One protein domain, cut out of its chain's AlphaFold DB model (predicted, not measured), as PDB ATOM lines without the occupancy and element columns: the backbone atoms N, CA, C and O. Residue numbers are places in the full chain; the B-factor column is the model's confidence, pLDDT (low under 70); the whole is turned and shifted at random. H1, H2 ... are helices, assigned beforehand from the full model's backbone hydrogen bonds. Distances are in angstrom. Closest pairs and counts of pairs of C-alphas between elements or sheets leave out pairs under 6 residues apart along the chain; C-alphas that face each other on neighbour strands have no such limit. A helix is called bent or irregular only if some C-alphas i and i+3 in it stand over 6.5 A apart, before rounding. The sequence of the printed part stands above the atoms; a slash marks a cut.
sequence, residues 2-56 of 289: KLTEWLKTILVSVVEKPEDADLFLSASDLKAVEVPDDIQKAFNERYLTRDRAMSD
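AT A GLANCE: This is residues 2 to 56 of the 289 residues of an uncharacterized protein of Firmicutes bacterium ADurb.Bin193 (UniProt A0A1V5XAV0). A helical hairpin, H1 and H2, has the short H3 packed near the beginning of H1, while H4 and H5 sit on the other side of H1 from H2, touching no helix, in a flat arrangement. The printed part has 55 residues with five named helices, H1 to H5 in order, and no named strand: all helix. It is only just compact, close to loose, with a radius of gyration of the C-alphas of 11.9 A and spans of 32 by 27 by 13 A.

IN THESE COORDINATES: H1, residues 3 to 11, begins at C-alpha 3 (27.512, 28.045, 168.278) and measures 11.9 A. H2, residues 18 to 26, measures 12.7 A. H3, residues 29 to 32, is irregular, with C-alphas 29 and 32 7.7 A apart. H4, residues 37 to 46, measures 14.2 A. H5, residues 50 to 55, measures 8.8 A and ends at C-alpha 55 (24.954, 18.776, 147.574).

HOW THE PARTS SIT: H1 and H2 touch, closest at the C-alphas of Leu 11 and Ala 21, 6.0 A, at a shallow tilt of 30 degrees, opposite ways. H1 and H3 touch, closest at the C-alphas of Thr 4 and Lys 31, 5.9 A. H1 and H4 are only just apart, closest 8.0 A. Every O i to N i+4 pair is within hydrogen-bond range in H2, H4 and H5, and 4 of 5 in H1; H3 is too short for such a pair.

THE WHOLE: The C-alphas of Asp 29 and Asp 56, the two farthest apart, are 33.2 A apart. The printed part has no cut, and no link is long. Mean pLDDT of the printed part is 70.3, with 25 residues under 70, among them 46 to 55.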
ATOM      1  N   LYS A   2      31.575  27.698 165.590       78.00
ATOM      2  CA  LYS A   2      30.955  28.541 166.638       78.00
ATOM      3  C   LYS A   2      29.463  28.231 166.776       78.00
ATOM      4  O   LYS A   2      28.787  27.983 165.780       78.00
ATOM      5  N   LEU A   3      28.931  28.290 167.998       74.00
ATOM      6  CA  LEU A   3      27.512  28.045 168.278       74.00
ATOM      7  C   LEU A   3      26.602  28.995 167.498       74.00
ATOM      8  O   LEU A   3      25.561  28.573 167.011       74.00
ATOM      9  N   THR A   4      27.018  30.242 167.296       75.25
ATOM     10  CA  THR A   4      26.279  31.208 166.473       75.25
ATOM     11  C   THR A   4      26.224  30.816 164.997       75.25
ATOM     12  O   THR A   4      25.171  30.936 164.377       75.25
ATOM     13  N   GLU A   5      27.318  30.299 164.435       74.38
ATOM     14  CA  GLU A   5      27.362  29.797 163.054       74.38
ATOM     15  C   GLU A   5      26.512  28.530 162.900       74.38
ATOM     16  O   GLU A   5      25.807  28.373 161.907       74.38
ATOM     17  N   TRP A   6      26.514  27.655 163.911       75.06
ATOM     18  CA  TRP A   6      25.691  26.442 163.925       75.06
ATOM     19  C   TRP A   6      24.205  26.746 164.076       75.06
ATOM     20  O   TRP A   6      23.386  26.196 163.351       75.06
ATOM     21  N   LEU A   7      23.840  27.680 164.950       74.56
ATOM     22  CA  LEU A   7      22.456  28.120 165.082       74.56
ATOM     23  C   LEU A   7      21.971  28.839 163.819       74.56
ATOM     24  O   LEU A   7      20.797  28.708 163.486       74.56
ATOM     25  N   LYS A   8      22.845  29.535 163.076       75.06
ATOM     26  CA  LYS A   8      22.482  30.168 161.799       75.06
ATOM     27  C   LYS A   8      22.006  29.151 160.762       75.06
ATOM     28  O   LYS A   8      20.998  29.403 160.107       75.06
ATOM     29  N   THR A   9      22.660  27.993 160.641       71.62
ATOM     30  CA  THR A   9      22.230  26.953 159.682       71.62
ATOM     31  C   THR A   9      20.846  26.384 160.014       71.62
ATOM     32  O   THR A   9      20.133  25.943 159.113       71.62
ATOM     33  N   ILE A  10      20.436  26.455 161.283       71.56
ATOM     34  CA  ILE A  10      19.115  26.039 161.764       71.56
ATOM     35  C   ILE A  10      18.095  27.175 161.597       71.56
ATOM     36  O   ILE A  10      17.058  26.988 160.966       71.56
ATOM     37  N   LEU A  11      18.389  28.372 162.110       70.94
ATOM     38  CA  LEU A  11      17.482  29.528 162.120       70.94
ATOM     39  C   LEU A  11      17.101  30.002 160.718       70.94
ATOM     40  O   LEU A  11      15.940  30.325 160.492       70.94
ATOM     41  N   VAL A  12      18.025  29.973 159.753       67.31
ATOM     42  CA  VAL A  12      17.734  30.371 158.360       67.31
ATOM     43  C   VAL A  12      16.680  29.462 157.708       67.31
ATOM     44  O   VAL A  12      16.020  29.870 156.758       67.31
ATOM     45  N   SER A  13      16.478  28.243 158.219       63.22
ATOM     46  CA  SER A  13      15.413  27.349 157.742       63.22
ATOM     47  C   SER A  13      14.043  27.598 158.389       63.22
ATOM     48  O   SER A  13      13.040  27.100 157.882       63.22
ATOM     49  N   VAL A  14      13.991  28.364 159.484       64.94
ATOM     50  CA  VAL A  14      12.777  28.616 160.282       64.94
ATOM     51  C   VAL A  14      12.281  30.058 160.133       64.94
ATOM     52  O   VAL A  14      11.086  30.311 160.257       64.94
ATOM     53  N   VAL A  15      13.179  31.005 159.858       65.19
ATOM     54  CA  VAL A  15      12.863  32.433 159.765       65.19
ATOM     55  C   VAL A  15      12.640  32.833 158.305       65.19
ATOM     56  O   VAL A  15      13.442  32.518 157.430       65.19
ATOM     57  N   GLU A  16      11.540  33.540 158.042       62.31
ATOM     58  CA  GLU A  16      11.080  33.897 156.690       62.31
ATOM     59  C   GLU A  16      12.025  34.883 155.977       62.31
ATOM     60  O   GLU A  16      12.144  34.868 154.750       62.31
ATOM     61  N   LYS A  17      12.744  35.711 156.750       73.62
ATOM     62  CA  LYS A  17      13.760  36.652 156.270       73.62
ATOM     63  C   LYS A  17      15.132  36.343 156.887       73.62
ATOM     64  O   LYS A  17      15.254  36.326 158.111       73.62
ATOM     65  N   PRO A  18      16.189  36.161 156.076       68.31
ATOM     66  CA  PRO A  18      17.538  35.857 156.571       68.31
ATOM     67  C   PRO A  18      18.120  36.924 157.513       68.31
ATOM     68  O   PRO A  18      18.916  36.609 158.392       68.31
ATOM     69  N   GLU A  19      17.702  38.178 157.337       75.25
ATOM     70  CA  GLU A  19      18.158  39.348 158.098       75.25
ATOM     71  C   GLU A  19      17.747  39.286 159.580       75.25
ATOM     72  O   GLU A  19      18.511  39.680 160.462       75.25
ATOM     73  N   ASP A  20      16.578  38.710 159.872       71.25
ATOM     74  CA  ASP A  20      16.056  38.567 161.234       71.25
ATOM     75  C   ASP A  20      16.834  37.499 162.026       71.25
ATOM     76  O   ASP A  20      17.034  37.627 163.237       71.25
ATOM     77  N   ALA A  21      17.338  36.466 161.339       69.00
ATOM     78  CA  ALA A  21      18.211  35.458 161.941       69.00
ATOM     79  C   ALA A  21      19.559  36.068 162.364       69.00
ATOM     80  O   ALA A  21      20.067  35.753 163.441       69.00
ATOM     81  N   ASP A  22      20.110  36.981 161.559       70.62
ATOM     82  CA  ASP A  22      21.344  37.698 161.889       70.62
ATOM     83  C   ASP A  22      21.146  38.661 163.067       70.62
ATOM     84  O   ASP A  22      21.997  38.722 163.960       70.62
ATOM     85  N   LEU A  23      19.991  39.331 163.147       72.44
ATOM     86  CA  LEU A  23      19.644  40.187 164.283       72.44
ATOM     87  C   LEU A  23      19.541  39.376 165.589       72.44
ATOM     88  O   LEU A  23      20.164  39.740 166.589       72.44
ATOM     89  N   PHE A  24      18.838  38.238 165.562       70.69
ATOM     90  CA  PHE A  24      18.675  37.340 166.712       70.69
ATOM     91  C   PHE A  24      20.015  36.782 167.218       70.69
ATOM     92  O   PHE A  24      20.281  36.756 168.420       70.69
ATOM     93  N   LEU A  25      20.897  36.381 166.299       72.12
ATOM     94  CA  LEU A  25      22.224  35.863 166.637       72.12
ATOM     95  C   LEU A  25      23.184  36.966 167.103       72.12
ATOM     96  O   LEU A  25      24.079  36.702 167.907       72.12
ATOM     97  N   SER A  26      23.000  38.202 166.634       70.44
ATOM     98  CA  SER A  26      23.833  39.342 167.031       70.44
ATOM     99  C   SER A  26      23.563  39.828 168.459       70.44
ATOM    100  O   SER A  26      24.513  40.265 169.117       70.44
ATOM    101  N   ALA A  27      22.314  39.698 168.929       64.69
ATOM    102  CA  ALA A  27      21.844  40.076 170.267       64.69
ATOM    103  C   ALA A  27      22.141  39.025 171.354       64.69
ATOM    104  O   ALA A  27      21.862  39.242 172.529       64.69
ATOM    105  N   SER A  28      22.694  37.879 170.961       63.44
ATOM    106  CA  SER A  28      23.000  36.757 171.837       63.44
ATOM    107  C   SER A  28      24.462  36.790 172.304       63.44
ATOM    108  O   SER A  28      25.385  36.883 171.490       63.44
ATOM    109  N   ASP A  29      24.686  36.637 173.613       64.00
ATOM    110  CA  ASP A  29      26.019  36.526 174.235       64.00
ATOM    111  C   ASP A  29      26.735  35.191 173.926       64.00
ATOM    112  O   ASP A  29      27.844  34.928 174.389       64.00
ATOM    113  N   LEU A  30      26.146  34.334 173.086       63.91
ATOM    114  CA  LEU A  30      26.643  32.989 172.764       63.91
ATOM    115  C   LEU A  30      27.809  32.962 171.750       63.91
ATOM    116  O   LEU A  30      28.198  31.894 171.276       63.91
ATOM    117  N   LYS A  31      28.394  34.119 171.410       63.75
ATOM    118  CA  LYS A  31      29.420  34.278 170.353       63.75
ATOM    119  C   LYS A  31      30.730  33.519 170.602       63.75
ATOM    120  O   LYS A  31      31.481  33.299 169.651       63.75
ATOM    121  N   ALA A  32      31.015  33.148 171.849       62.66
ATOM    122  CA  ALA A  32      32.266  32.497 172.249       62.66
ATOM    123  C   ALA A  32      32.133  30.987 172.517       62.66
ATOM    124  O   ALA A  32      33.130  30.340 172.820       62.66
ATOM    125  N   VAL A  33      30.927  30.418 172.423       73.44
ATOM    126  CA  VAL A  33      30.713  28.994 172.707       73.44
ATOM    127  C   VAL A  33      31.013  28.180 171.452       73.44
ATOM    128  O   VAL A  33      30.426  28.413 170.393       73.44
ATOM    129  N   GLU A  34      31.927  27.223 171.560       75.88
ATOM    130  CA  GLU A  34      32.185  26.249 170.502       75.88
ATOM    131  C   GLU A  34      31.230  25.064 170.627       75.88
ATOM    132  O   GLU A  34      30.944  24.583 171.724       75.88
ATOM    133  N   VAL A  35      30.718  24.599 169.489       76.62
ATOM    134  CA  VAL A  35      29.911  23.378 169.431       76.62
ATOM    135  C   VAL A  35      30.861  22.188 169.341       76.62
ATOM    136  O   VAL A  35      31.668  22.165 168.409       76.62
ATOM    137  N   PRO A  36      30.760  21.202 170.252       80.81
ATOM    138  CA  PRO A  36      31.505  19.955 170.140       80.81
ATOM    139  C   PRO A  36      31.226  19.245 168.811       80.81
ATOM    140  O   PRO A  36      30.066  19.110 168.402       80.81
ATOM    141  N   ASP A  37      32.279  18.738 168.173       75.06
ATOM    142  CA  ASP A  37      32.203  18.105 166.849       75.06
ATOM    143  C   ASP A  37      31.243  16.904 166.817       75.06
ATOM    144  O   ASP A  37      30.565  16.674 165.815       75.06
ATOM    145  N   ASP A  38      31.103  16.183 167.933       77.38
ATOM    146  CA  ASP A  38      30.183  15.047 168.062       77.38
ATOM    147  C   ASP A  38      28.716  15.458 167.878       77.38
ATOM    148  O   ASP A  38      27.934  14.747 167.239       77.38
ATOM    149  N   ILE A  39      28.338  16.634 168.389       76.62
ATOM    150  CA  ILE A  39      26.985  17.185 168.245       76.62
ATOM    151  C   ILE A  39      26.767  17.633 166.803       76.62
ATOM    152  O   ILE A  39      25.718  17.357 166.219       76.62
ATOM    153  N   GLN A  40      27.769  18.278 166.200       70.94
ATOM    154  CA  GLN A  40      27.706  18.707 164.806       70.94
ATOM    155  C   GLN A  40      27.566  17.510 163.858       70.94
ATOM    156  O   GLN A  40      26.746  17.537 162.939       70.94
ATOM    157  N   LYS A  41      28.315  16.434 164.111       73.06
ATOM    158  CA  LYS A  41      28.248  15.193 163.343       73.06
ATOM    159  C   LYS A  41      26.895  14.502 163.509       73.06
ATOM    160  O   LYS A  41      26.249  14.206 162.506       73.06
ATOM    161  N   ALA A  42      26.416  14.330 164.742       75.06
ATOM    162  CA  ALA A  42      25.108  13.734 165.008       75.06
ATOM    163  C   ALA A  42      23.952  14.537 164.381       75.06
ATOM    164  O   ALA A  42      22.992  13.953 163.875       75.06
ATOM    165  N   PHE A  43      24.048  15.870 164.382       69.88
ATOM    166  CA  PHE A  43      23.063  16.744 163.749       69.88
ATOM    167  C   PHE A  43      23.072  16.598 162.225       69.88
ATOM    168  O   PHE A  43      22.024  16.356 161.629       69.88
ATOM    169  N   ASN A  44      24.251  16.664 161.604       68.62
ATOM    170  CA  ASN A  44      24.396  16.520 160.156       68.62
ATOM    171  C   ASN A  44      23.986  15.132 159.657       68.62
ATOM    172  O   ASN A  44      23.489  15.019 158.541       68.62
ATOM    173  N   GLU A  45      24.174  14.081 160.459       70.06
ATOM    174  CA  GLU A  45      23.733  12.724 160.127       70.06
ATOM    175  C   GLU A  45      22.207  12.578 160.209       70.06
ATOM    176  O   GLU A  45      21.612  11.956 159.324       70.06
ATOM    177  N   ARG A  46      21.567  13.165 161.232       69.88
ATOM    178  CA  ARG A  46      20.131  12.978 161.517       69.88
ATOM    179  C   ARG A  46      19.197  13.966 160.819       69.88
ATOM    180  O   ARG A  46      18.058  13.595 160.549       69.88
ATOM    181  N   TYR A  47      19.635  15.192 160.537       66.19
ATOM    182  CA  TYR A  47      18.776  16.251 159.998       66.19
ATOM    183  C   TYR A  47      19.168  16.641 158.570       66.19
ATOM    184  O   TYR A  47      20.345  16.804 158.241       66.19
ATOM    185  N   LEU A  48      18.160  16.803 157.708       66.50
ATOM    186  CA  LEU A  48      18.342  17.253 156.332       66.50
ATOM    187  C   LEU A  48      18.423  18.783 156.289       66.50
ATOM    188  O   LEU A  48      17.402  19.465 156.328       66.50
ATOM    189  N   THR A  49      19.634  19.324 156.204       69.69
ATOM    190  CA  THR A  49      19.854  20.762 156.003       69.69
ATOM    191  C   THR A  49      19.710  21.141 154.525       69.69
ATOM    192  O   THR A  49      19.872  20.301 153.637       69.69
ATOM    193  N   ARG A  50      19.414  22.418 154.241       65.06
ATOM    194  CA  ARG A  50      19.261  22.935 152.867       65.06
ATOM    195  C   ARG A  50      20.513  22.703 152.018       65.06
ATOM    196  O   ARG A  50      20.394  22.260 150.882       65.06
ATOM    197  N   ASP A  51      21.690  22.939 152.590       65.62
ATOM    198  CA  ASP A  51      22.962  22.722 151.896       65.62
ATOM    199  C   ASP A  51      23.140  21.244 151.539       65.62
ATOM    200  O   ASP A  51      23.445  20.913 150.397       65.62
ATOM    201  N   ARG A  52      22.821  20.338 152.473       67.69
ATOM    202  CA  ARG A  52      22.907  18.892 152.246       67.69
ATOM    203  C   ARG A  52      21.888  18.397 151.216       67.69
ATOM    204  O   ARG A  52      22.226  17.549 150.400       67.69
ATOM    205  N   ALA A  53      20.673  18.944 151.193       66.06
ATOM    206  CA  ALA A  53      19.685  18.620 150.161       66.06
ATOM    207  C   ALA A  53      20.160  18.995 148.742       66.06
ATOM    208  O   ALA A  53      19.778  18.334 147.780       66.06
ATOM    209  N   MET A  54      21.000  20.030 148.621       68.00
ATOM    210  CA  MET A  54      21.516  20.528 147.342       68.00
ATOM    211  C   MET A  54      22.846  19.891 146.919       68.00
ATOM    212  O   MET A  54      23.194  19.971 145.744       68.00
ATOM    213  N   SER A  55      23.600  19.284 147.844       67.31
ATOM    214  CA  SER A  55      24.954  18.776 147.574       67.31
ATOM    215  C   SER A  55      25.151  17.277 147.821       67.31
ATOM    216  O   SER A  55      26.160  16.725 147.389       67.31
ATOM    217  N   ASP A  56      24.249  16.599 148.538       72.50
ATOM    218  CA  ASP A  56      24.382  15.168 148.837       72.50
ATOM    219  C   ASP A  56      23.981  14.330 147.613       72.50
ATOM    220  O   ASP A  56      22.804  14.229 147.246       72.50
TER     221      ASP A  56